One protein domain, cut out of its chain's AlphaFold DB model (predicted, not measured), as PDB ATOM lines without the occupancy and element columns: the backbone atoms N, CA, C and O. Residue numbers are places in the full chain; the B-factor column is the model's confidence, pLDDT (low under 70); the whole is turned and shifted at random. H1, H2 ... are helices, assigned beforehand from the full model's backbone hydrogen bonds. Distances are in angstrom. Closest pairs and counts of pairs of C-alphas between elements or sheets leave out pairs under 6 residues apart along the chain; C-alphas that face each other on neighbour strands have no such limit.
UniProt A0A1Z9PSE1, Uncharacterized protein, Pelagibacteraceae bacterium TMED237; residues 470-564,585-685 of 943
ATOM      1  N   ARG A 470     175.448 184.998 139.572       56.88
ATOM      2  CA  ARG A 470     174.220 184.184 139.506       56.88
ATOM      3  C   ARG A 470     174.488 182.723 139.876       56.88
ATOM      4  O   ARG A 470     173.762 182.169 140.699       56.88
ATOM      5  N   ASN A 471     175.588 182.161 139.378       57.47
ATOM      6  CA  ASN A 471     175.992 180.781 139.647       57.47
ATOM      7  C   ASN A 471     176.363 180.563 141.114       57.47
ATOM      8  O   ASN A 471     175.850 179.639 141.744       57.47
ATOM      9  N   THR A 472     177.145 181.468 141.715       57.91
ATOM     10  CA  THR A 472     177.468 181.393 143.148       57.91
ATOM     11  C   THR A 472     176.197 181.455 144.000       57.91
ATOM     12  O   THR A 472     176.050 180.716 144.971       57.91
ATOM     13  N   ARG A 473     175.214 182.272 143.609       59.62
ATOM     14  CA  ARG A 473     173.915 182.349 144.290       59.62
ATOM     15  C   ARG A 473     173.096 181.069 144.122       59.62
ATOM     16  O   ARG A 473     172.540 180.589 145.106       59.62
ATOM     17  N   ALA A 474     173.019 180.509 142.916       58.91
ATOM     18  CA  ALA A 474     172.355 179.232 142.649       58.91
ATOM     19  C   ALA A 474     172.998 178.076 143.436       58.91
ATOM     20  O   ALA A 474     172.295 177.201 143.946       58.91
ATOM     21  N   MET A 475     174.319 178.127 143.624       61.00
ATOM     22  CA  MET A 475     175.069 177.157 144.419       61.00
ATOM     23  C   MET A 475     174.759 177.286 145.896       61.00
ATOM     24  O   MET A 475     174.357 176.307 146.522       61.00
ATOM     25  N   MET A 476     174.861 178.501 146.436       57.75
ATOM     26  CA  MET A 476     174.468 178.779 147.813       57.75
ATOM     27  C   MET A 476     173.031 178.324 148.064       57.75
ATOM     28  O   MET A 476     172.761 177.694 149.081       57.75
ATOM     29  N   LYS A 477     172.119 178.563 147.115       64.12
ATOM     30  CA  LYS A 477     170.739 178.089 147.215       64.12
ATOM     31  C   LYS A 477     170.632 176.562 147.238       64.12
ATOM     32  O   LYS A 477     169.909 175.985 148.040       64.12
ATOM     33  N   THR A 478     171.355 175.882 146.368       61.94
ATOM     34  CA  THR A 478     171.325 174.420 146.315       61.94
ATOM     35  C   THR A 478     171.860 173.814 147.615       61.94
ATOM     36  O   THR A 478     171.183 172.994 148.234       61.94
ATOM     37  N   LEU A 479     173.020 174.280 148.084       60.25
ATOM     38  CA  LEU A 479     173.657 173.799 149.311       60.25
ATOM     39  C   LEU A 479     172.805 174.089 150.554       60.25
ATOM     40  O   LEU A 479     172.543 173.181 151.340       60.25
ATOM     41  N   LEU A 480     172.296 175.316 150.701       63.72
ATOM     42  CA  LEU A 480     171.409 175.682 151.812       63.72
ATOM     43  C   LEU A 480     170.079 174.930 151.761       63.72
ATOM     44  O   LEU A 480     169.528 174.578 152.802       63.72
ATOM     45  N   GLY A 481     169.556 174.672 150.561       61.81
ATOM     46  CA  GLY A 481     168.356 173.873 150.360       61.81
ATOM     47  C   GLY A 481     168.556 172.424 150.802       61.81
ATOM     48  O   GLY A 481     167.723 171.899 151.541       61.81
ATOM     49  N   PHE A 482     169.677 171.799 150.436       62.97
ATOM     50  CA  PHE A 482     170.034 170.461 150.913       62.97
ATOM     51  C   PHE A 482     170.278 170.419 152.418       62.97
ATOM     52  O   PHE A 482     169.752 169.540 153.100       62.97
ATOM     53  N   GLU A 483     171.005 171.394 152.959       63.00
ATOM     54  CA  GLU A 483     171.236 171.500 154.395       63.00
ATOM     55  C   GLU A 483     169.911 171.656 155.156       63.00
ATOM     56  O   GLU A 483     169.681 170.977 156.161       63.00
ATOM     57  N   PHE A 484     168.994 172.480 154.638       68.69
ATOM     58  CA  PHE A 484     167.654 172.642 155.186       68.69
ATOM     59  C   PHE A 484     166.855 171.336 155.132       68.69
ATOM     60  O   PHE A 484     166.312 170.921 156.158       68.69
ATOM     61  N   ILE A 485     166.784 170.667 153.975       66.06
ATOM     62  CA  ILE A 485     166.048 169.401 153.826       66.06
ATOM     63  C   ILE A 485     166.630 168.347 154.772       66.06
ATOM     64  O   ILE A 485     165.870 167.654 155.445       66.06
ATOM     65  N   SER A 486     167.956 168.249 154.865       62.59
ATOM     66  CA  SER A 486     168.630 167.255 155.697       62.59
ATOM     67  C   SER A 486     168.437 167.503 157.198       62.59
ATOM     68  O   SER A 486     168.199 166.549 157.948       62.59
ATOM     69  N   LYS A 487     168.495 168.767 157.650       65.56
ATOM     70  CA  LYS A 487     168.412 169.129 159.078       65.56
ATOM     71  C   LYS A 487     166.982 169.337 159.579       65.56
ATOM     72  O   LYS A 487     166.638 168.845 160.657       65.56
ATOM     73  N   LEU A 488     166.163 170.076 158.833       68.62
ATOM     74  CA  LEU A 488     164.837 170.549 159.256       68.62
ATOM     75  C   LEU A 488     163.691 169.954 158.422       68.62
ATOM     76  O   LEU A 488     162.567 169.826 158.911       68.62
ATOM     77  N   GLY A 489     163.959 169.553 157.180       68.56
ATOM     78  CA  GLY A 489     162.947 169.019 156.276       68.56
ATOM     79  C   GLY A 489     162.292 167.743 156.803       68.56
ATOM     80  O   GLY A 489     162.969 166.771 157.132       68.56
ATOM     81  N   PHE A 490     160.957 167.745 156.875       69.94
ATOM     82  CA  PHE A 490     160.126 166.634 157.360       69.94
ATOM     83  C   PHE A 490     160.516 166.093 158.746       69.94
ATOM     84  O   PHE A 490     160.110 164.992 159.098       69.94
ATOM     85  N   ASN A 491     161.277 166.852 159.537       74.19
ATOM     86  CA  ASN A 491     161.833 166.403 160.806       74.19
ATOM     87  C   ASN A 491     160.902 166.795 161.976       74.19
ATOM     88  O   ASN A 491     160.955 167.940 162.445       74.19
ATOM     89  N   PRO A 492     160.066 165.880 162.505       71.00
ATOM     90  CA  PRO A 492     159.150 166.196 163.601       71.00
ATOM     91  C   PRO A 492     159.885 166.556 164.895       71.00
ATOM     92  O   PRO A 492     159.358 167.328 165.692       71.00
ATOM     93  N   ARG A 493     161.113 166.061 165.116       68.88
ATOM     94  CA  ARG A 493     161.929 166.461 166.273       68.88
ATOM     95  C   ARG A 493     162.358 167.923 166.184       68.88
ATOM     96  O   ARG A 493     162.343 168.613 167.201       68.88
ATOM     97  N   GLY A 494     162.734 168.391 164.995       68.56
ATOM     98  CA  GLY A 494     163.039 169.802 164.754       68.56
ATOM     99  C   GLY A 494     161.822 170.689 165.021       68.56
ATOM    100  O   GLY A 494     161.922 171.674 165.750       68.56
ATOM    101  N   ALA A 495     160.653 170.298 164.512       74.19
ATOM    102  CA  ALA A 495     159.409 171.026 164.743       74.19
ATOM    103  C   ALA A 495     158.981 171.011 166.222       74.19
ATOM    104  O   ALA A 495     158.533 172.030 166.741       74.19
ATOM    105  N   ALA A 496     159.166 169.888 166.928       70.31
ATOM    106  CA  ALA A 496     158.910 169.796 168.364       70.31
ATOM    107  C   ALA A 496     159.852 170.701 169.173       70.31
ATOM    108  O   ALA A 496     159.400 171.343 170.117       70.31
ATOM    109  N   ARG A 497     161.131 170.799 168.779       70.56
ATOM    110  CA  ARG A 497     162.093 171.754 169.356       70.56
ATOM    111  C   ARG A 497     161.651 173.195 169.136       70.56
ATOM    112  O   ARG A 497     161.529 173.918 170.120       70.56
ATOM    113  N   ASN A 498     161.299 173.573 167.904       73.19
ATOM    114  CA  ASN A 498     160.743 174.901 167.622       73.19
ATOM    115  C   ASN A 498     159.483 175.147 168.483       73.19
ATOM    116  O   ASN A 498     159.397 176.161 169.167       73.19
ATOM    117  N   PHE A 499     158.561 174.187 168.610       74.56
ATOM    118  CA  PHE A 499     157.387 174.332 169.483       74.56
ATOM    119  C   PHE A 499     157.743 174.622 170.956       74.56
ATOM    120  O   PHE A 499     156.996 175.312 171.653       74.56
ATOM    121  N   THR A 500     158.902 174.163 171.448       74.31
ATOM    122  CA  THR A 500     159.362 174.504 172.806       74.31
ATOM    123  C   THR A 500     159.741 175.974 172.989       74.31
ATOM    124  O   THR A 500     159.770 176.424 174.131       74.31
ATOM    125  N   GLN A 501     159.890 176.770 171.922       74.31
ATOM    126  CA  GLN A 501     160.003 178.237 172.017       74.31
ATOM    127  C   GLN A 501     158.808 178.866 172.742       74.31
ATOM    128  O   GLN A 501     158.948 179.897 173.394       74.31
ATOM    129  N   ARG A 502     157.641 178.207 172.756       81.81
ATOM    130  CA  ARG A 502     156.486 178.596 173.584       81.81
ATOM    131  C   ARG A 502     156.796 178.674 175.086       81.81
ATOM    132  O   ARG A 502     156.069 179.321 175.848       81.81
ATOM    133  N   LEU A 503     157.871 178.036 175.546       80.81
ATOM    134  CA  LEU A 503     158.371 178.198 176.907       80.81
ATOM    135  C   LEU A 503     158.859 179.631 177.160       80.81
ATOM    136  O   LEU A 503     158.712 180.101 178.283       80.81
ATOM    137  N   LEU A 504     159.340 180.373 176.153       81.88
ATOM    138  CA  LEU A 504     159.682 181.795 176.306       81.88
ATOM    139  C   LEU A 504     158.472 182.645 176.706       81.88
ATOM    140  O   LEU A 504     158.624 183.573 177.501       81.88
ATOM    141  N   ASP A 505     157.265 182.299 176.257       86.06
ATOM    142  CA  ASP A 505     156.047 182.972 176.719       86.06
ATOM    143  C   ASP A 505     155.783 182.688 178.203       86.06
ATOM    144  O   ASP A 505     155.419 183.581 178.971       86.06
ATOM    145  N   HIS A 506     156.017 181.447 178.638       84.88
ATOM    146  CA  HIS A 506     155.890 181.062 180.044       84.88
ATOM    147  C   HIS A 506     156.943 181.752 180.908       84.88
ATOM    148  O   HIS A 506     156.630 182.200 182.009       84.88
ATOM    149  N   VAL A 507     158.168 181.887 180.400       81.75
ATOM    150  CA  VAL A 507     159.235 182.651 181.043       81.75
ATOM    151  C   VAL A 507     158.839 184.118 181.171       81.75
ATOM    152  O   VAL A 507     158.954 184.678 182.257       81.75
ATOM    153  N   HIS A 508     158.333 184.727 180.096       84.88
ATOM    154  CA  HIS A 508     158.035 186.153 180.063       84.88
ATOM    155  C   HIS A 508     156.826 186.541 180.925       84.88
ATOM    156  O   HIS A 508     156.927 187.452 181.744       84.88
ATOM    157  N   TRP A 509     155.689 185.861 180.748       83.81
ATOM    158  CA  TRP A 509     154.415 186.224 181.383       83.81
ATOM    159  C   TRP A 509     154.045 185.324 182.558       83.81
ATOM    160  O   TRP A 509     153.477 185.786 183.546       83.81
ATOM    161  N   GLY A 510     154.419 184.044 182.512       84.25
ATOM    162  CA  GLY A 510     154.023 183.049 183.512       84.25
ATOM    163  C   GLY A 510     152.583 182.571 183.368       84.25
ATOM    164  O   GLY A 510     151.765 183.199 182.695       84.25
ATOM    165  N   PRO A 511     152.240 181.459 184.036       81.88
ATOM    166  CA  PRO A 511     150.964 180.779 183.829       81.88
ATOM    167  C   PRO A 511     149.757 181.627 184.251       81.88
ATOM    168  O   PRO A 511     148.721 181.604 183.592       81.88
ATOM    169  N   VAL A 512     149.883 182.418 185.322       82.12
ATOM    170  CA  VAL A 512     148.788 183.264 185.828       82.12
ATOM    171  C   VAL A 512     148.418 184.350 184.818       82.12
ATOM    172  O   VAL A 512     147.239 184.516 184.502       82.12
ATOM    173  N   GLN A 513     149.410 185.061 184.277       82.31
ATOM    174  CA  GLN A 513     149.163 186.140 183.323       82.31
ATOM    175  C   GLN A 513     148.690 185.601 181.970       82.31
ATOM    176  O   GLN A 513     147.803 186.199 181.366       82.31
ATOM    177  N   ILE A 514     149.203 184.445 181.528       87.19
ATOM    178  CA  ILE A 514     148.702 183.745 180.334       87.19
ATOM    179  C   ILE A 514     147.217 183.390 180.511       87.19
ATOM    180  O   ILE A 514     146.396 183.689 179.647       87.19
ATOM    181  N   ASN A 515     146.836 182.834 181.663       87.31
ATOM    182  CA  ASN A 515     145.439 182.499 181.946       87.31
ATOM    183  C   ASN A 515     144.539 183.739 182.013       87.31
ATOM    184  O   ASN A 515     143.422 183.717 181.498       87.31
ATOM    185  N   LYS A 516     145.010 184.832 182.623       87.50
ATOM    186  CA  LYS A 516     144.282 186.110 182.668       87.50
ATOM    187  C   LYS A 516     144.073 186.689 181.264       87.50
ATOM    188  O   LYS A 516     142.971 187.125 180.949       87.50
ATOM    189  N   SER A 517     145.114 186.643 180.440       87.56
ATOM    190  CA  SER A 517     145.130 187.081 179.039       87.56
ATOM    191  C   SER A 517     144.109 186.317 178.191       87.56
ATOM    192  O   SER A 517     143.276 186.920 177.514       87.56
ATOM    193  N   ASN A 518     144.089 184.986 178.313       87.75
ATOM    194  CA  ASN A 518     143.117 184.136 177.620       87.75
ATOM    195  C   ASN A 518     141.674 184.435 178.058       87.75
ATOM    196  O   ASN A 518     140.826 184.708 177.212       87.75
ATOM    197  N   LYS A 519     141.418 184.503 179.374       89.69
ATOM    198  CA  LYS A 519     140.092 184.850 179.919       89.69
ATOM    199  C   LYS A 519     139.620 186.248 179.518       89.69
ATOM    200  O   LYS A 519     138.419 186.492 179.463       89.69
ATOM    201  N   TYR A 520     140.543 187.188 179.313       89.81
ATOM    202  CA  TYR A 520     140.209 188.532 178.852       89.81
ATOM    203  C   TYR A 520     139.708 188.511 177.406       89.81
ATOM    204  O   TYR A 520     138.669 189.098 177.116       89.81
ATOM    205  N   LEU A 521     140.405 187.797 176.519       87.00
ATOM    206  CA  LEU A 521     140.012 187.680 175.112       87.00
ATOM    207  C   LEU A 521     138.684 186.962 174.916       87.00
ATOM    208  O   LEU A 521     137.894 187.398 174.089       87.00
ATOM    209  N   GLU A 522     138.411 185.920 175.701       85.06
ATOM    210  CA  GLU A 522     137.120 185.215 175.675       85.06
ATOM    211  C   GLU A 522     135.933 186.139 175.991       85.06
ATOM    212  O   GLU A 522     134.816 185.890 175.550       85.06
ATOM    213  N   LYS A 523     136.168 187.217 176.749       86.19
ATOM    214  CA  LYS A 523     135.140 188.187 177.155       86.19
ATOM    215  C   LYS A 523     135.086 189.428 176.266       86.19
ATOM    216  O   LYS A 523     134.198 190.259 176.445       86.19
ATOM    217  N   MET A 524     136.051 189.603 175.366       82.81
ATOM    218  CA  MET A 524     136.137 190.790 174.524       82.81
ATOM    219  C   MET A 524     135.132 190.682 173.366       82.81
ATOM    220  O   MET A 524     135.127 189.672 172.666       82.81
ATOM    221  N   PRO A 525     134.293 191.704 173.124       75.88
ATOM    222  CA  PRO A 525     133.407 191.704 171.968       75.88
ATOM    223  C   PRO A 525     134.209 191.950 170.680       75.88
ATOM    224  O   PRO A 525     134.944 192.938 170.567       75.88
ATOM    225  N   PHE A 526     134.037 191.065 169.696       76.06
ATOM    226  CA  PHE A 526     134.594 191.202 168.349       76.06
ATOM    227  C   PHE A 526     133.475 191.494 167.346       76.06
ATOM    228  O   PHE A 526     132.382 190.945 167.442       76.06
ATOM    229  N   GLU A 527     133.742 192.384 166.388       65.56
ATOM    230  CA  GLU A 527     132.759 192.798 165.369       65.56
ATOM    231  C   GLU A 527     132.438 191.682 164.364       65.56
ATOM    232  O   GLU A 527     131.362 191.674 163.772       65.56
ATOM    233  N   GLN A 528     133.371 190.747 164.157       63.72
ATOM    234  CA  GLN A 528     133.229 189.601 163.261       63.72
ATOM    235  C   GLN A 528     133.968 188.394 163.838       63.72
ATOM    236  O   GLN A 528     135.155 188.499 164.148       63.72
ATOM    237  N   GLY A 529     133.282 187.252 163.901       69.75
ATOM    238  CA  GLY A 529     133.851 185.994 164.386       69.75
ATOM    239  C   GLY A 529     134.141 185.991 165.888       69.75
ATOM    240  O   GLY A 529     133.709 186.869 166.633       69.75
ATOM    241  N   ASP A 530     134.864 184.967 166.328       82.06
ATOM    242  CA  ASP A 530     135.363 184.858 167.694       82.06
ATOM    243  C   ASP A 530     136.757 185.501 167.841       82.06
ATOM    244  O   ASP A 530     137.343 186.047 166.897       82.06
ATOM    245  N   SER A 531     137.310 185.433 169.056       80.62
ATOM    246  CA  SER A 531     138.657 185.943 169.333       80.62
ATOM    247  C   SER A 531     139.736 185.288 168.463       80.62
ATOM    248  O   SER A 531     140.715 185.941 168.109       80.62
ATOM    249  N   GLU A 532     139.563 184.020 168.082       83.62
ATOM    250  CA  GLU A 532     140.543 183.278 167.290       83.62
ATOM    251  C   GLU A 532     140.562 183.771 165.842       83.62
ATOM    252  O   GLU A 532     141.643 184.024 165.303       83.62
ATOM    253  N   TYR A 533     139.388 184.001 165.249       85.44
ATOM    254  CA  TYR A 533     139.254 184.576 163.914       85.44
ATOM    255  C   TYR A 533     139.882 185.972 163.829       85.44
ATOM    256  O   TYR A 533     140.655 186.252 162.908       85.44
ATOM    257  N   TYR A 534     139.609 186.844 164.807       85.12
ATOM    258  CA  TYR A 534     140.197 188.184 164.828       85.12
ATOM    259  C   TYR A 534     141.726 188.142 164.946       85.12
ATOM    260  O   TYR A 534     142.415 188.831 164.192       85.12
ATOM    261  N   ILE A 535     142.267 187.338 165.870       87.44
ATOM    262  CA  ILE A 535     143.717 187.225 166.078       87.44
ATOM    263  C   ILE A 535     144.409 186.675 164.829       87.44
ATOM    264  O   ILE A 535     145.446 187.196 164.424       87.44
ATOM    265  N   GLU A 536     143.836 185.660 164.188       86.50
ATOM    266  CA  GLU A 536     144.397 185.081 162.969       86.50
ATOM    267  C   GLU A 536     144.386 186.063 161.798       86.50
ATOM    268  O   GLU A 536     145.405 186.238 161.126       86.50
ATOM    269  N   LYS A 537     143.275 186.787 161.613       85.94
ATOM    270  CA  LYS A 537     143.185 187.876 160.637       85.94
ATOM    271  C   LYS A 537     144.228 188.957 160.921       85.94
ATOM    272  O   LYS A 537     144.955 189.353 160.015       85.94
ATOM    273  N   ALA A 538     144.358 189.390 162.176       86.69
ATOM    274  CA  ALA A 538     145.331 190.401 162.572       86.69
ATOM    275  C   ALA A 538     146.777 189.940 162.325       86.69
ATOM    276  O   ALA A 538     147.591 190.743 161.873       86.69
ATOM    277  N   LEU A 539     147.099 188.670 162.580       86.62
ATOM    278  CA  LEU A 539     148.413 188.078 162.314       86.62
ATOM    279  C   LEU A 539     148.729 188.007 160.816       86.62
ATOM    280  O   LEU A 539     149.830 188.391 160.416       86.62
ATOM    281  N   ARG A 540     147.763 187.571 159.993       84.12
ATOM    282  CA  ARG A 540     147.883 187.532 158.525       84.12
ATOM    283  C   ARG A 540     148.095 188.936 157.958       84.12
ATOM    284  O   ARG A 540     149.051 189.165 157.225       84.12
ATOM    285  N   GLU A 541     147.275 189.900 158.373       82.62
ATOM    286  CA  GLU A 541     147.407 191.313 157.986       82.62
ATOM    287  C   GLU A 541     148.700 191.967 158.492       82.62
ATOM    288  O   GLU A 541     149.111 192.998 157.969       82.62
ATOM    289  N   SER A 542     149.328 191.404 159.528       82.25
ATOM    290  CA  SER A 542     150.622 191.869 160.046       82.25
ATOM    291  C   SER A 542     151.808 191.127 159.440       82.25
ATOM    292  O   SER A 542     152.913 191.334 159.913       82.25
ATOM    293  N   GLY A 543     151.621 190.205 158.488       80.75
ATOM    294  CA  GLY A 543     152.727 189.441 157.893       80.75
ATOM    295  C   GLY A 543     153.506 188.578 158.893       80.75
ATOM    296  O   GLY A 543     154.676 188.260 158.671       80.75
ATOM    297  N   LEU A 544     152.876 188.216 160.017       84.25
ATOM    298  CA  LEU A 544     153.481 187.387 161.062       84.25
ATOM    299  C   LEU A 544     153.247 185.888 160.853       84.25
ATOM    300  O   LEU A 544     153.892 185.089 161.531       84.25
ATOM    301  N   LEU A 545     152.337 185.513 159.949       81.44
ATOM    302  CA  LEU A 545     152.119 184.123 159.556       81.44
ATOM    303  C   LEU A 545     152.957 183.760 158.338       81.44
ATOM    304  O   LEU A 545     153.156 184.561 157.426       81.44
ATOM    305  N   PHE A 546     153.385 182.508 158.328       75.75
ATOM    306  CA  PHE A 546     154.103 181.885 157.233       75.75
ATOM    307  C   PHE A 546     153.185 180.908 156.500       75.75
ATOM    308  O   PHE A 546     152.638 179.996 157.125       75.75
ATOM    309  N   GLU A 547     153.016 181.065 155.186       68.75
ATOM    310  CA  GLU A 547     152.124 180.206 154.382       68.75
ATOM    311  C   GLU A 547     152.899 179.263 153.455       68.75
ATOM    312  O   GLU A 547     152.552 178.086 153.344       68.75
ATOM    313  N   GLU A 548     153.988 179.740 152.851       61.22
ATOM    314  CA  GLU A 548     154.706 179.011 151.799       61.22
ATOM    315  C   GLU A 548     155.807 178.111 152.367       61.22
ATOM    316  O   GLU A 548     155.885 176.933 152.016       61.22
ATOM    317  N   ALA A 549     156.571 178.598 153.346       59.22
ATOM    318  CA  ALA A 549     157.648 177.849 153.988       59.22
ATOM    319  C   ALA A 549     157.963 178.375 155.399       59.22
ATOM    320  O   ALA A 549     157.379 179.367 155.824       59.22
ATOM    321  N   SER A 550     158.838 177.704 156.154       57.38
ATOM    322  CA  SER A 550     159.270 178.196 157.473       57.38
ATOM    323  C   SER A 550     160.137 179.467 157.352       57.38
ATOM    324  O   SER A 550     160.765 179.676 156.311       57.38
ATOM    325  N   PRO A 551     160.194 180.341 158.378       51.81
ATOM    326  CA  PRO A 551     161.015 181.558 158.342       51.81
ATOM    327  C   PRO A 551     162.481 181.304 158.000       51.81
ATOM    328  O   PRO A 551     163.069 182.038 157.207       51.81
ATOM    329  N   GLU A 552     163.058 180.238 158.557       56.31
ATOM    330  CA  GLU A 552     164.450 179.855 158.329       56.31
ATOM    331  C   GLU A 552     164.700 179.515 156.855       56.31
ATOM    332  O   GLU A 552     165.789 179.764 156.343       56.31
ATOM    333  N   PHE A 553     163.682 178.992 156.162       56.66
ATOM    334  CA  PHE A 553     163.725 178.767 154.724       56.66
ATOM    335  C   PHE A 553     163.549 180.071 153.940       56.66
ATOM    336  O   PHE A 553     164.365 180.359 153.071       56.66
ATOM    337  N   MET A 554     162.544 180.894 154.251       54.31
ATOM    338  CA  MET A 554     162.265 182.106 153.464       54.31
ATOM    339  C   MET A 554     163.405 183.137 153.516       54.31
ATOM    340  O   MET A 554     163.696 183.808 152.530       54.31
ATOM    341  N   GLN A 555     164.093 183.255 154.655       54.47
ATOM    342  CA  GLN A 555     165.129 184.276 154.886       54.47
ATOM    343  C   GLN A 555     166.568 183.763 154.762       54.47
ATOM    344  O   GLN A 555     167.521 184.461 155.102       54.47
ATOM    345  N   SER A 556     166.749 182.554 154.251       49.91
ATOM    346  CA  SER A 556     168.050 182.022 153.824       49.91
ATOM    347  C   SER A 556     168.549 182.623 152.498       49.91
ATOM    348  O   SER A 556     169.640 182.307 152.037       49.91
ATOM    349  N   GLY A 557     167.733 183.457 151.841       50.81
ATOM    350  CA  GLY A 557     167.946 183.862 150.449       50.81
ATOM    351  C   GLY A 557     167.529 182.789 149.433       50.81
ATOM    352  O   GLY A 557     167.610 183.038 148.231       50.81
ATOM    353  N   LEU A 558     167.039 181.627 149.898       47.81
ATOM    354  CA  LEU A 558     166.485 180.564 149.055       47.81
ATOM    355  C   LEU A 558     165.204 180.990 148.361       47.81
ATOM    356  O   LEU A 558     165.042 180.674 147.195       47.81
ATOM    357  N   ASP A 559     164.326 181.722 149.048       38.75
ATOM    358  CA  ASP A 559     162.984 182.044 148.550       38.75
ATOM    359  C   ASP A 559     162.936 183.215 147.561       38.75
ATOM    360  O   ASP A 559     161.918 183.474 146.933       38.75
ATOM    361  N   ALA A 560     164.061 183.904 147.371       40.66
ATOM    362  CA  ALA A 560     164.205 184.904 146.327       40.66
ATOM    363  C   ALA A 560     164.135 184.207 144.958       40.66
ATOM    364  O   ALA A 560     165.078 183.475 144.646       40.66
ATOM    365  N   PRO A 561     163.101 184.397 144.113       34.06
ATOM    366  CA  PRO A 561     163.069 183.730 142.817       34.06
ATOM    367  C   PRO A 561     164.348 184.033 142.025       34.06
ATOM    368  O   PRO A 561     164.789 185.180 141.960       34.06
ATOM    369  N   ALA A 562     164.966 183.017 141.410       29.83
ATOM    370  CA  ALA A 562     166.095 183.229 140.493       29.83
ATOM    371  C   ALA A 562     165.717 184.158 139.317       29.83
ATOM    372  O   ALA A 562     166.575 184.807 138.731       29.83
ATOM    373  N   SER A 563     164.417 184.303 139.031       32.12
ATOM    374  CA  SER A 563     163.875 185.274 138.074       32.12
ATOM    375  C   SER A 563     163.868 186.731 138.561       32.12
ATOM    376  O   SER A 563     163.378 187.586 137.834       32.12
ATOM    377  N   MET A 564     164.427 187.045 139.740       33.91
ATOM    378  CA  MET A 564     164.675 188.426 140.193       33.91
ATOM    379  C   MET A 564     165.895 189.096 139.535       33.91
ATOM    380  O   MET A 564     166.268 190.201 139.929       33.91
ATOM    381  N   PHE A 585     171.755 174.373 136.321       58.28
ATOM    382  CA  PHE A 585     172.024 174.451 137.742       58.28
ATOM    383  C   PHE A 585     171.042 175.368 138.481       58.28
ATOM    384  O   PHE A 585     170.511 174.978 139.517       58.28
ATOM    385  N   GLU A 586     170.689 176.528 137.921       59.50
ATOM    386  CA  GLU A 586     169.621 177.377 138.473       59.50
ATOM    387  C   GLU A 586     168.262 176.662 138.500       59.50
ATOM    388  O   GLU A 586     167.523 176.753 139.479       59.50
ATOM    389  N   SER A 587     167.942 175.889 137.458       63.47
ATOM    390  CA  SER A 587     166.705 175.092 137.406       63.47
ATOM    391  C   SER A 587     166.687 173.963 138.448       63.47
ATOM    392  O   SER A 587     165.643 173.647 139.033       63.47
ATOM    393  N   PHE A 588     167.848 173.355 138.702       61.78
ATOM    394  CA  PHE A 588     168.039 172.395 139.784       61.78
ATOM    395  C   PHE A 588     167.881 173.062 141.158       61.78
ATOM    396  O   PHE A 588     167.124 172.557 141.990       61.78
ATOM    397  N   ALA A 589     168.483 174.237 141.363       60.31
ATOM    398  CA  ALA A 589     168.353 175.027 142.586       60.31
ATOM    399  C   ALA A 589     166.885 175.388 142.893       60.31
ATOM    400  O   ALA A 589     166.428 175.179 144.018       60.31
ATOM    401  N   ASP A 590     166.114 175.837 141.893       61.44
ATOM    402  CA  ASP A 590     164.672 176.128 142.020       61.44
ATOM    403  C   ASP A 590     163.862 174.866 142.426       61.44
ATOM    404  O   ASP A 590     162.879 174.927 143.181       61.44
ATOM    405  N   SER A 591     164.283 173.686 141.957       62.75
ATOM    406  CA  SER A 591     163.657 172.404 142.310       62.75
ATOM    407  C   SER A 591     163.965 171.999 143.753       62.75
ATOM    408  O   SER A 591     163.049 171.636 144.498       62.75
ATOM    409  N   VAL A 592     165.229 172.118 144.175       62.91
ATOM    410  CA  VAL A 592     165.655 171.897 145.568       62.91
ATOM    411  C   VAL A 592     164.919 172.860 146.503       62.91
ATOM    412  O   VAL A 592     164.373 172.426 147.517       62.91
ATOM    413  N   GLN A 593     164.796 174.135 146.125       65.19
ATOM    414  CA  GLN A 593     164.018 175.147 146.844       65.19
ATOM    415  C   GLN A 593     162.555 174.706 147.020       65.19
ATOM    416  O   GLN A 593     162.024 174.714 148.129       65.19
ATOM    417  N   THR A 594     161.901 174.242 145.954       68.88
ATOM    418  CA  THR A 594     160.504 173.777 146.023       68.88
ATOM    419  C   THR A 594     160.329 172.601 146.994       68.88
ATOM    420  O   THR A 594     159.359 172.553 147.761       68.88
ATOM    421  N   VAL A 595     161.255 171.638 146.974       68.38
ATOM    422  CA  VAL A 595     161.236 170.479 147.882       68.38
ATOM    423  C   VAL A 595     161.480 170.919 149.325       68.38
ATOM    424  O   VAL A 595     160.725 170.527 150.218       68.38
ATOM    425  N   ALA A 596     162.468 171.781 149.549       68.69
ATOM    426  CA  ALA A 596     162.791 172.343 150.852       68.69
ATOM    427  C   ALA A 596     161.600 173.114 151.454       68.69
ATOM    428  O   ALA A 596     161.192 172.815 152.581       68.69
ATOM    429  N   GLY A 597     160.944 173.982 150.678       70.94
ATOM    430  CA  GLY A 597     159.741 174.703 151.100       70.94
ATOM    431  C   GLY A 597     158.612 173.765 151.542       70.94
ATOM    432  O   GLY A 597     158.065 173.919 152.636       70.94
ATOM    433  N   LYS A 598     158.322 172.706 150.770       76.19
ATOM    434  CA  LYS A 598     157.323 171.683 151.150       76.19
ATOM    435  C   LYS A 598     157.728 170.890 152.393       76.19
ATOM    436  O   LYS A 598     156.878 170.592 153.233       76.19
ATOM    437  N   SER A 599     159.013 170.573 152.527       75.81
ATOM    438  CA  SER A 599     159.545 169.831 153.672       75.81
ATOM    439  C   SER A 599     159.457 170.608 154.991       75.81
ATOM    440  O   SER A 599     159.408 170.003 156.061       75.81
ATOM    441  N   SER A 600     159.346 171.938 154.927       79.81
ATOM    442  CA  SER A 600     159.297 172.826 156.095       79.81
ATOM    443  C   SER A 600     157.949 172.860 156.835       79.81
ATOM    444  O   SER A 600     157.829 173.540 157.855       79.81
ATOM    445  N   PHE A 601     156.913 172.152 156.360       80.25
ATOM    446  CA  PHE A 601     155.536 172.356 156.833       80.25
ATOM    447  C   PHE A 601     155.351 172.169 158.350       80.25
ATOM    448  O   PHE A 601     154.571 172.904 158.957       80.25
ATOM    449  N   MET A 602     156.052 171.209 158.970       77.44
ATOM    450  CA  MET A 602     155.948 170.959 160.415       77.44
ATOM    451  C   MET A 602     156.550 172.113 161.221       77.44
ATOM    452  O   MET A 602     155.948 172.564 162.191       77.44
ATOM    453  N   HIS A 603     157.704 172.624 160.784       79.38
ATOM    454  CA  HIS A 603     158.336 173.805 161.367       79.38
ATOM    455  C   HIS A 603     157.452 175.039 161.203       79.38
ATOM    456  O   HIS A 603     157.201 175.743 162.173       79.38
ATOM    457  N   ARG A 604     156.884 175.243 160.010       82.50
ATOM    458  CA  ARG A 604     155.926 176.321 159.736       82.50
ATOM    459  C   ARG A 604     154.701 176.257 160.653       82.50
ATOM    460  O   ARG A 604     154.257 177.283 161.157       82.50
ATOM    461  N   ALA A 605     154.156 175.062 160.883       83.69
ATOM    462  CA  ALA A 605     153.018 174.871 161.779       83.69
ATOM    463  C   ALA A 605     153.375 175.171 163.245       83.69
ATOM    464  O   ALA A 605     152.615 175.865 163.921       83.69
ATOM    465  N   ALA A 606     154.530 174.689 163.719       82.81
ATOM    466  CA  ALA A 606     155.028 174.975 165.064       82.81
ATOM    467  C   ALA A 606     155.267 176.481 165.267       82.81
ATOM    468  O   ALA A 606     154.751 177.061 166.221       82.81
ATOM    469  N   GLU A 607     155.945 177.123 164.317       84.56
ATOM    470  CA  GLU A 607     156.240 178.554 164.321       84.56
ATOM    471  C   GLU A 607     154.961 179.403 164.324       84.56
ATOM    472  O   GLU A 607     154.793 180.287 165.162       84.56
ATOM    473  N   ASN A 608     154.009 179.124 163.427       88.94
ATOM    474  CA  ASN A 608     152.746 179.861 163.382       88.94
ATOM    475  C   ASN A 608     151.946 179.693 164.683       88.94
ATOM    476  O   ASN A 608     151.358 180.661 165.167       88.94
ATOM    477  N   ALA A 609     151.940 178.492 165.277       89.25
ATOM    478  CA  ALA A 609     151.277 178.244 166.556       89.25
ATOM    479  C   ALA A 609     151.926 179.040 167.702       89.25
ATOM    480  O   ALA A 609     151.226 179.652 168.513       89.25
ATOM    481  N   ASN A 610     153.257 179.076 167.729       89.75
ATOM    482  CA  ASN A 610     154.062 179.849 168.665       89.75
ATOM    483  C   ASN A 610     153.787 181.357 168.546       89.75
ATOM    484  O   ASN A 610     153.386 181.998 169.521       89.75
ATOM    485  N   ARG A 611     153.897 181.918 167.334       90.38
ATOM    486  CA  ARG A 611     153.623 183.339 167.060       90.38
ATOM    487  C   ARG A 611     152.191 183.723 167.394       90.38
ATOM    488  O   ARG A 611     151.973 184.767 168.010       90.38
ATOM    489  N   LYS A 612     151.220 182.869 167.051       92.00
ATOM    490  CA  LYS A 612     149.807 183.084 167.385       92.00
ATOM    491  C   LYS A 612     149.595 183.157 168.893       92.00
ATOM    492  O   LYS A 612     148.916 184.066 169.369       92.00
ATOM    493  N   HIS A 613     150.217 182.257 169.650       91.88
ATOM    494  CA  HIS A 613     150.126 182.243 171.106       91.88
ATOM    495  C   HIS A 613     150.708 183.516 171.746       91.88
ATOM    496  O   HIS A 613     150.031 184.163 172.546       91.88
ATOM    497  N   THR A 614     151.914 183.930 171.355       92.69
ATOM    498  CA  THR A 614     152.550 185.159 171.865       92.69
ATOM    499  C   THR A 614     151.770 186.407 171.495       92.69
ATOM    500  O   THR A 614     151.567 187.280 172.340       92.69
ATOM    501  N   PHE A 615     151.293 186.490 170.250       93.38
ATOM    502  CA  PHE A 615     150.493 187.618 169.789       93.38
ATOM    503  C   PHE A 615     149.201 187.737 170.593       93.38
ATOM    504  O   PHE A 615     148.864 188.825 171.052       93.38
ATOM    505  N   LYS A 616     148.510 186.612 170.822       92.81
ATOM    506  CA  LYS A 616     147.289 186.541 171.632       92.81
ATOM    507  C   LYS A 616     147.517 187.121 173.031       92.81
ATOM    508  O   LYS A 616     146.777 188.006 173.465       92.81
ATOM    509  N   ILE A 617     148.573 186.671 173.712       92.44
ATOM    510  CA  ILE A 617     148.916 187.141 175.059       92.44
ATOM    511  C   ILE A 617     149.264 188.632 175.034       92.44
ATOM    512  O   ILE A 617     148.632 189.410 175.749       92.44
ATOM    513  N   GLY A 618     150.202 189.047 174.175       92.19
ATOM    514  CA  GLY A 618     150.645 190.440 174.084       92.19
ATOM    515  C   GLY A 618     149.504 191.403 173.757       92.19
ATOM    516  O   GLY A 618     149.335 192.414 174.440       92.19
ATOM    517  N   PHE A 619     148.667 191.056 172.775       93.50
ATOM    518  CA  PHE A 619     147.507 191.856 172.389       93.50
ATOM    519  C   PHE A 619     146.547 192.021 173.566       93.50
ATOM    520  O   PHE A 619     146.179 193.139 173.912       93.50
ATOM    521  N   SER A 620     146.170 190.917 174.214       93.12
ATOM    522  CA  SER A 620     145.215 190.949 175.322       93.12
ATOM    523  C   SER A 620     145.727 191.730 176.531       93.12
ATOM    524  O   SER A 620     144.966 192.479 177.141       93.12
ATOM    525  N   GLN A 621     147.019 191.609 176.849       91.06
ATOM    526  CA  GLN A 621     147.632 192.318 177.961       91.06
ATOM    527  C   GLN A 621     147.597 193.824 177.707       91.06
ATOM    528  O   GLN A 621     147.035 194.557 178.522       91.06
ATOM    529  N   MET A 622     148.111 194.275 176.560       91.44
ATOM    530  CA  MET A 622     148.118 195.697 176.215       91.44
ATOM    531  C   MET A 622     146.700 196.255 176.104       91.44
ATOM    532  O   MET A 622     146.408 197.315 176.651       91.44
ATOM    533  N   HIS A 623     145.782 195.508 175.493       92.88
ATOM    534  CA  HIS A 623     144.390 195.926 175.399       92.88
ATOM    535  C   HIS A 623     143.756 196.061 176.787       92.88
ATOM    536  O   HIS A 623     143.044 197.025 177.047       92.88
ATOM    537  N   SER A 624     144.056 195.148 177.716       90.88
ATOM    538  CA  SER A 624     143.565 195.230 179.095       90.88
ATOM    539  C   SER A 624     144.136 196.421 179.873       90.88
ATOM    540  O   SER A 624     143.437 196.980 180.714       90.88
ATOM    541  N   TRP A 625     145.374 196.836 179.583       88.44
ATOM    542  CA  TRP A 625     145.978 198.031 180.177       88.44
ATOM    543  C   TRP A 625     145.358 199.319 179.626       88.44
ATOM    544  O   TRP A 625     145.151 200.278 180.369       88.44
ATOM    545  N   LEU A 626     145.040 199.339 178.329       90.19
ATOM    546  CA  LEU A 626     144.549 200.532 177.639       90.19
ATOM    547  C   LEU A 626     143.027 200.703 177.696       90.19
ATOM    548  O   LEU A 626     142.537 201.829 177.632       90.19
ATOM    549  N   ASN A 627     142.263 199.620 177.832       90.31
ATOM    550  CA  ASN A 627     140.802 199.654 177.863       90.31
ATOM    551  C   ASN A 627     140.277 200.071 179.248       90.31
ATOM    552  O   ASN A 627     139.647 199.289 179.962       90.31
ATOM    553  N   THR A 628     140.576 201.308 179.646       88.69
ATOM    554  CA  THR A 628     140.175 201.893 180.930       88.69
ATOM    555  C   THR A 628     139.560 203.280 180.743       88.69
ATOM    556  O   THR A 628     139.846 203.995 179.778       88.69
ATOM    557  N   ALA A 629     138.721 203.694 181.697       87.44
ATOM    558  CA  ALA A 629     138.108 205.023 181.684       87.44
ATOM    559  C   ALA A 629     139.149 206.154 181.782       87.44
ATOM    560  O   ALA A 629     138.947 207.233 181.230       87.44
ATOM    561  N   GLU A 630     140.274 205.914 182.460       85.88
ATOM    562  CA  GLU A 630     141.362 206.888 182.587       85.88
ATOM    563  C   GLU A 630     142.043 207.155 181.241       85.88
ATOM    564  O   GLU A 630     142.205 208.312 180.850       85.88
ATOM    565  N   VAL A 631     142.380 206.096 180.499       87.06
ATOM    566  CA  VAL A 631     142.989 206.221 179.168       87.06
ATOM    567  C   VAL A 631     142.043 206.958 178.227       87.06
ATOM    568  O   VAL A 631     142.474 207.895 177.554       87.06
ATOM    569  N   ARG A 632     140.744 206.629 178.252       87.94
ATOM    570  CA  ARG A 632     139.726 207.360 177.484       87.94
ATOM    571  C   ARG A 632     139.748 208.860 177.774       87.94
ATOM    572  O   ARG A 632     139.905 209.647 176.844       87.94
ATOM    573  N   ARG A 633     139.665 209.253 179.050       87.12
ATOM    574  CA  ARG A 633     139.702 210.670 179.459       87.12
ATOM    575  C   ARG A 633     140.990 211.359 179.015       87.12
ATOM    576  O   ARG A 633     140.967 212.514 178.599       87.12
ATOM    577  N   SER A 634     142.122 210.656 179.082       85.06
ATOM    578  CA  SER A 634     143.407 211.205 178.643       85.06
ATOM    579  C   SER A 634     143.440 211.474 177.131       85.06
ATOM    580  O   SER A 634     143.932 212.520 176.707       85.06
ATOM    581  N   MET A 635     142.855 210.582 176.325       85.88
ATOM    582  CA  MET A 635     142.748 210.745 174.875       85.88
ATOM    583  C   MET A 635     141.767 211.855 174.494       85.88
ATOM    584  O   MET A 635     142.048 212.637 173.588       85.88
ATOM    585  N   GLU A 636     140.628 211.943 175.186       85.62
ATOM    586  CA  GLU A 636     139.668 213.039 175.024       85.62
ATOM    587  C   GLU A 636     140.345 214.384 175.286       85.62
ATOM    588  O   GLU A 636     140.293 215.271 174.435       85.62
ATOM    589  N   LYS A 637     141.074 214.501 176.401       85.44
ATOM    590  CA  LYS A 637     141.834 215.705 176.743       85.44
ATOM    591  C   LYS A 637     142.866 216.065 175.671       85.44
ATOM    592  O   LYS A 637     142.873 217.201 175.213       85.44
ATOM    593  N   GLN A 638     143.678 215.111 175.215       83.00
ATOM    594  CA  GLN A 638     144.656 215.355 174.144       83.00
ATOM    595  C   GLN A 638     143.995 215.835 172.845       83.00
ATOM    596  O   GLN A 638     144.521 216.705 172.152       83.00
ATOM    597  N   ARG A 639     142.827 215.284 172.495       83.44
ATOM    598  CA  ARG A 639     142.084 215.709 171.304       83.44
ATOM    599  C   ARG A 639     141.503 217.109 171.452       83.44
ATOM    600  O   ARG A 639     141.567 217.866 170.485       83.44
ATOM    601  N   ILE A 640     140.996 217.457 172.633       82.62
ATOM    602  CA  ILE A 640     140.543 218.817 172.955       82.62
ATOM    603  C   ILE A 640     141.721 219.794 172.825       82.62
ATOM    604  O   ILE A 640     141.636 220.760 172.073       82.62
ATOM    605  N   GLU A 641     142.856 219.489 173.456       82.75
ATOM    606  CA  GLU A 641     144.068 220.322 173.424       82.75
ATOM    607  C   GLU A 641     144.658 220.471 172.013       82.75
ATOM    608  O   GLU A 641     145.258 221.493 171.696       82.75
ATOM    609  N   SER A 642     144.456 219.485 171.131       80.56
ATOM    610  CA  SER A 642     144.927 219.561 169.742       80.56
ATOM    611  C   SER A 642     144.189 220.594 168.879       80.56
ATOM    612  O   SER A 642     144.621 220.857 167.757       80.56
ATOM    613  N   GLY A 643     143.035 221.102 169.329       78.44
ATOM    614  CA  GLY A 643     142.181 222.036 168.585       78.44
ATOM    615  C   GLY A 643     141.487 221.451 167.343       78.44
ATOM    616  O   GLY A 643     140.556 222.052 166.812       78.44
ATOM    617  N   LYS A 644     141.865 220.248 166.883       75.19
ATOM    618  CA  LYS A 644     141.341 219.619 165.650       75.19
ATOM    619  C   LYS A 644     139.865 219.214 165.717       75.19
ATOM    620  O   LYS A 644     139.273 218.915 164.683       75.19
ATOM    621  N   TYR A 645     139.278 219.178 166.912       78.62
ATOM    622  CA  TYR A 645     137.918 218.690 167.149       78.62
ATOM    623  C   TYR A 645     136.970 219.763 167.689       78.62
ATOM    624  O   TYR A 645     135.862 219.422 168.096       78.62
ATOM    625  N   GLN A 646     137.369 221.041 167.640       76.12
ATOM    626  CA  GLN A 646     136.572 222.157 168.157       76.12
ATOM    627  C   GLN A 646     135.142 222.149 167.601       76.12
ATOM    628  O   GLN A 646     134.187 222.160 168.363       76.12
ATOM    629  N   LYS A 647     134.988 221.920 166.292       79.19
ATOM    630  CA  LYS A 647     133.676 221.796 165.641       79.19
ATOM    631  C   LYS A 647     132.764 220.731 166.274       79.19
ATOM    632  O   LYS A 647     131.572 220.964 166.405       79.19
ATOM    633  N   ARG A 648     133.300 219.569 166.681       81.06
ATOM    634  CA  ARG A 648     132.497 218.521 167.345       81.06
ATOM    635  C   ARG A 648     132.073 218.954 168.750       81.06
ATOM    636  O   ARG A 648     130.958 218.639 169.149       81.06
ATOM    637  N   ILE A 649     132.954 219.659 169.464       79.81
ATOM    638  CA  ILE A 649     132.687 220.214 170.799       79.81
ATOM    639  C   ILE A 649     131.560 221.246 170.710       79.81
ATOM    640  O   ILE A 649     130.589 221.144 171.454       79.81
ATOM    641  N   ASP A 650     131.654 222.172 169.755       82.94
ATOM    642  CA  ASP A 650     130.666 223.235 169.538       82.94
ATOM    643  C   ASP A 650     129.281 222.668 169.163       82.94
ATOM    644  O   ASP A 650     128.249 223.226 169.520       82.94
ATOM    645  N   GLU A 651     129.248 221.516 168.484       84.50
ATOM    646  CA  GLU A 651     128.027 220.789 168.107       84.50
ATOM    647  C   GLU A 651     127.515 219.824 169.201       84.50
ATOM    648  O   GLU A 651     126.609 219.030 168.941       84.50
ATOM    649  N   GLY A 652     128.109 219.820 170.402       78.31
ATOM    650  CA  GLY A 652     127.717 218.931 171.505       78.31
ATOM    651  C   GLY A 652     127.973 217.438 171.247       78.31
ATOM    652  O   GLY A 652     127.406 216.578 171.922       78.31
ATOM    653  N   ARG A 653     128.809 217.099 170.258       82.25
ATOM    654  CA  ARG A 653     129.162 215.717 169.907       82.25
ATOM    655  C   ARG A 653     130.365 215.245 170.719       82.25
ATOM    656  O   ARG A 653     131.277 216.016 171.012       82.25
ATOM    657  N   SER A 654     130.421 213.943 171.018       77.94
ATOM    658  CA  SER A 654     131.609 213.369 171.662       77.94
ATOM    659  C   SER A 654     132.864 213.606 170.813       77.94
ATOM    660  O   SER A 654     132.894 213.332 169.607       77.94
ATOM    661  N   VAL A 655     133.931 214.070 171.466       82.88
ATOM    662  CA  VAL A 655     135.261 214.280 170.867       82.88
ATOM    663  C   VAL A 655     135.921 212.946 170.485       82.88
ATOM    664  O   VAL A 655     136.772 212.884 169.589       82.88
ATOM    665  N   LEU A 656     135.503 211.863 171.143       84.75
ATOM    666  CA  LEU A 656     136.000 210.512 170.938       84.75
ATOM    667  C   LEU A 656     134.825 209.529 170.910       84.75
ATOM    668  O   LEU A 656     134.139 209.322 171.911       84.75
ATOM    669  N   THR A 657     134.573 208.920 169.753       86.12
ATOM    670  CA  THR A 657     133.550 207.868 169.652       86.12
ATOM    671  C   THR A 657     134.074 206.542 170.206       86.12
ATOM    672  O   THR A 657     135.286 206.321 170.261       86.12
ATOM    673  N   GLU A 658     133.169 205.625 170.571       85.75
ATOM    674  CA  GLU A 658     133.557 204.276 171.012       85.75
ATOM    675  C   GLU A 658     134.416 203.568 169.960       85.75
ATOM    676  O   GLU A 658     135.479 203.044 170.274       85.75
ATOM    677  N   ALA A 659     134.009 203.628 168.690       85.06
ATOM    678  CA  ALA A 659     134.746 203.019 167.590       85.06
ATOM    679  C   ALA A 659     136.147 203.634 167.412       85.06
ATOM    680  O   ALA A 659     137.117 202.913 167.191       85.06
ATOM    681  N   GLU A 660     136.285 204.958 167.539       85.94
ATOM    682  CA  GLU A 660     137.586 205.632 167.457       85.94
ATOM    683  C   GLU A 660     138.501 205.252 168.635       85.94
ATOM    684  O   GLU A 660     139.703 205.043 168.437       85.94
ATOM    685  N   PHE A 661     137.948 205.133 169.846       88.62
ATOM    686  CA  PHE A 661     138.683 204.666 171.022       88.62
ATOM    687  C   PHE A 661     139.149 203.220 170.841       88.62
ATOM    688  O   PHE A 661     140.353 202.963 170.901       88.62
ATOM    689  N   GLN A 662     138.224 202.305 170.529       88.50
ATOM    690  CA  GLN A 662     138.511 200.884 170.317       88.50
ATOM    691  C   GLN A 662     139.534 200.675 169.196       88.50
ATOM    692  O   GLN A 662     140.493 199.929 169.372       88.50
ATOM    693  N   ASN A 663     139.417 201.382 168.070       88.56
ATOM    694  CA  ASN A 663     140.394 201.277 166.981       88.56
ATOM    695  C   ASN A 663     141.789 201.758 167.391       88.56
ATOM    696  O   ASN A 663     142.785 201.135 167.024       88.56
ATOM    697  N   THR A 664     141.882 202.829 168.185       89.12
ATOM    698  CA  THR A 664     143.180 203.319 168.673       89.12
ATOM    699  C   THR A 664     143.833 202.287 169.593       89.12
ATOM    700  O   THR A 664     144.983 201.909 169.360       89.12
ATOM    701  N   ILE A 665     143.109 201.783 170.599       91.00
ATOM    702  CA  ILE A 665     143.677 200.815 171.548       91.00
ATOM    703  C   ILE A 665     143.969 199.464 170.884       91.00
ATOM    704  O   ILE A 665     144.990 198.855 171.197       91.00
ATOM    705  N   ARG A 666     143.153 199.018 169.916       90.12
ATOM    706  CA  ARG A 666     143.409 197.807 169.120       90.12
ATOM    707  C   ARG A 666     144.686 197.948 168.297       90.12
ATOM    708  O   ARG A 666     145.507 197.038 168.321       90.12
ATOM    709  N   ASN A 667     144.905 199.090 167.643       89.12
ATOM    710  CA  ASN A 667     146.131 199.338 166.879       89.12
ATOM    711  C   ASN A 667     147.375 199.368 167.778       89.12
ATOM    712  O   ASN A 667     148.387 198.756 167.443       89.12
ATOM    713  N   GLN A 668     147.296 200.013 168.947       89.38
ATOM    714  CA  GLN A 668     148.407 200.004 169.907       89.38
ATOM    715  C   GLN A 668     148.683 198.600 170.459       89.38
ATOM    716  O   GLN A 668     149.835 198.178 170.550       89.38
ATOM    717  N   SER A 669     147.626 197.845 170.757       91.56
ATOM    718  CA  SER A 669     147.730 196.459 171.230       91.56
ATOM    719  C   SER A 669     148.303 195.530 170.163       91.56
ATOM    720  O   SER A 669     149.131 194.681 170.480       91.56
ATOM    721  N   LYS A 670     147.925 195.727 168.894       90.62
ATOM    722  CA  LYS A 670     148.477 195.025 167.727       90.62
ATOM    723  C   LYS A 670     149.974 195.292 167.584       90.62
ATOM    724  O   LYS A 670     150.743 194.342 167.500       90.62
ATOM    725  N   ASN A 671     150.400 196.553 167.629       88.25
ATOM    726  CA  ASN A 671     151.817 196.916 167.518       88.25
ATOM    727  C   ASN A 671     152.652 196.329 168.660       88.25
ATOM    728  O   ASN A 671     153.718 195.762 168.422       88.25
ATOM    729  N   TYR A 672     152.147 196.403 169.893       89.62
ATOM    730  CA  TYR A 672     152.799 195.760 171.029       89.62
ATOM    731  C   TYR A 672     152.901 194.243 170.834       89.62
ATOM    732  O   TYR A 672     153.977 193.678 170.996       89.62
ATOM    733  N   ALA A 673     151.817 193.583 170.418       91.25
ATOM    734  CA  ALA A 673     151.807 192.149 170.153       91.25
ATOM    735  C   ALA A 673     152.820 191.737 169.070       91.25
ATOM    736  O   ALA A 673     153.519 190.743 169.253       91.25
ATOM    737  N   ILE A 674     152.957 192.520 167.991       88.38
ATOM    738  CA  ILE A 674     153.983 192.312 166.954       88.38
ATOM    739  C   ILE A 674     155.381 192.360 167.573       88.38
ATOM    740  O   ILE A 674     156.167 191.433 167.382       88.38
ATOM    741  N   ASN A 675     155.675 193.384 168.377       86.19
ATOM    742  CA  ASN A 675     156.977 193.514 169.034       86.19
ATOM    743  C   ASN A 675     157.247 192.357 170.007       86.19
ATOM    744  O   ASN A 675     158.380 191.887 170.110       86.19
ATOM    745  N   MET A 676     156.216 191.852 170.690       87.75
ATOM    746  CA  MET A 676     156.349 190.681 171.559       87.75
ATOM    747  C   MET A 676     156.642 189.402 170.769       87.75
ATOM    748  O   MET A 676     157.465 188.600 171.208       87.75
ATOM    749  N   VAL A 677     156.022 189.228 169.596       88.25
ATOM    750  CA  VAL A 677     156.322 188.116 168.681       88.25
ATOM    751  C   VAL A 677     157.758 188.196 168.176       88.25
ATOM    752  O   VAL A 677     158.469 187.203 168.255       88.25
ATOM    753  N   VAL A 678     158.213 189.368 167.727       83.00
ATOM    754  CA  VAL A 678     159.610 189.589 167.305       83.00
ATOM    755  C   VAL A 678     160.591 189.257 168.424       83.00
ATOM    756  O   VAL A 678     161.625 188.645 168.193       83.00
ATOM    757  N   MET A 679     160.260 189.641 169.652       80.62
ATOM    758  CA  MET A 679     161.131 189.452 170.802       80.62
ATOM    759  C   MET A 679     161.200 187.990 171.285       80.62
ATOM    760  O   MET A 679     162.249 187.580 171.776       80.62
ATOM    761  N   ASN A 680     160.107 187.219 171.204       81.88
ATOM    762  CA  ASN A 680     160.065 185.831 171.694       81.88
ATOM    763  C   ASN A 680     160.290 184.772 170.603       81.88
ATOM    764  O   ASN A 680     160.803 183.713 170.929       81.88
ATOM    765  N   HIS A 681     159.920 185.047 169.350       80.69
ATOM    766  CA  HIS A 681     160.061 184.117 168.210       80.69
ATOM    767  C   HIS A 681     161.016 184.619 167.139       80.69
ATOM    768  O   HIS A 681     161.122 184.026 166.070       80.69
ATOM    769  N   PHE A 682     161.723 185.704 167.449       76.56
ATOM    770  CA  PHE A 682     162.864 186.210 166.706       76.56
ATOM    771  C   PHE A 682     162.530 186.736 165.300       76.56
ATOM    772  O   PHE A 682     161.581 186.324 164.619       76.56
ATOM    773  N   ASP A 683     163.310 187.724 164.868       73.00
ATOM    774  CA  ASP A 683     163.276 188.216 163.497       73.00
ATOM    775  C   ASP A 683     164.457 187.637 162.730       73.00
ATOM    776  O   ASP A 683     165.611 187.750 163.133       73.00
ATOM    777  N   TYR A 684     164.139 186.987 161.625       69.56
ATOM    778  CA  TYR A 684     165.075 186.259 160.785       69.56
ATOM    779  C   TYR A 684     165.472 187.073 159.539       69.56
ATOM    780  O   TYR A 684     166.170 186.554 158.672       69.56
ATOM    781  N   ALA A 685     165.041 188.337 159.412       71.38
ATOM    782  CA  ALA A 685     165.383 189.178 158.266       71.38
ATOM    783  C   ALA A 685     166.894 189.449 158.175       71.38
ATOM    784  O   ALA A 685     167.571 189.593 159.192       71.38
TER     785      ALA A 685
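AT A GLANCE: This is residues 470 to 564 and 585 to 685 of the 943 residues of an uncharacterized protein of Pelagibacteraceae bacterium TMED237 (UniProt A0A1Z9PSE1). One long helix, H8, is the spine of a long, loose assembly: H2 and H3 lie along its first part, H5 crosses it near its middle, H4 crosses it farther on, and H11 folds back over it at a steep angle. At the two ends of this spine the chain turns off to the same side, with the side-by-side pair H1 and H7 at one end and H9, followed by little H10, at the other, giving the outline of a wide, shallow U. The printed part has 196 residues with eleven named helices, H1 to H11 in order along the chain, and no named strand; its class is all helix, and the helix packing is part aligned, part crossed. The whole is loose, with a radius of gyration of the C-alphas of 22.0 A, and elongated, with spans of 71 by 40 by 26 A.

IN THESE COORDINATES: H8, residues 601 to 626, is the longest helix, 36.7 A from C-alpha 601 at (155.536, 172.356, 156.833) to C-alpha 626 at (144.549, 200.532, 177.639). Before it comes H7, residues 585 to 599, 20.8 A long. After it come H9, residues 629 to 641, 18.4 A long, and the short H10, residues 646 to 650. H11, residues 658 to 681, measures 33.4 A and ends with C-alpha 681 at (160.061, 184.117, 168.210). The printed part begins with H1, residues 470 to 487, 25.4 A long, whose C-alpha 470 is at (174.220, 184.184, 139.506). H2 is residues 492 to 499, H3 residues 502 to 508, H4 residues 510 to 523 with 20.6 A, H5 residues 531 to 541 with 15.3 A, and H6 residues 551 to 554.

HOW THE PARTS SIT: H8 is the hub, touching five other helices. H11 touches it at a steep tilt of 45 degrees, opposite ways, the closest C-alphas being those of Gly 618 and Ala 673, 4.4 A apart. H2 touches residues 602 to 610 of H8 alone, at a shallow tilt of 12 degrees and the same way, closest at the C-alphas of Ala 495 and His 603, 4.5 A. H3 touches residues 610 to 614 alone, at a shallow tilt of 27 degrees, the same way; the closest C-alphas, of Arg 502 and Asn 610, are 5.6 A apart. H4 touches residues 616 to 624 alone and is about perpendicular to H8 at 77 degrees, with the C-alphas of Ser 517 and Ser 620 closest at 5.4 A. H5 touches residues 612 to 616 alone, only just about perpendicular at 71 degrees, closest at the C-alphas of Ile 535 and Lys 616, 6.6 A. H7 and H8 meet only through their link, as do H8 and H9. H1 touches H7 at a shallow tilt of 28 degrees, the same way, with the C-alphas of Thr 478 and Ala 589 closest at 4.8 A; H1 and H8 are apart. H6 touches no helix but is near H1, H7 and H8; its C-alpha of Phe 553 is 6.7 A from that of Gly 597 in H7. H9 is close to H11 but not clearly touching, the closest C-alphas, of Arg 632 and Phe 661, being 7.1 A apart. H10 touches no helix. Every O i to N i+4 pair is within hydrogen-bond range in H1, H2, H5, H7, H8, H9, H10 and H11; the figures are 2 of 3 in H3 and 9 of 10 in H4, and H6 is too short for such a pair.

THE WHOLE: The two C-alphas farthest apart, of Phe 585 and Asp 650, are 71.4 A from each other. Residues 565 to 584 are cut out, and C-alphas 564 and 585 are 16.0 A apart across the cut. Of the links that are printed whole, none is long. The mean pLDDT of the printed part is 76.8, and 57 residues are under 70, among them residues 470 to 490, 547 to 564 and 585 to 596.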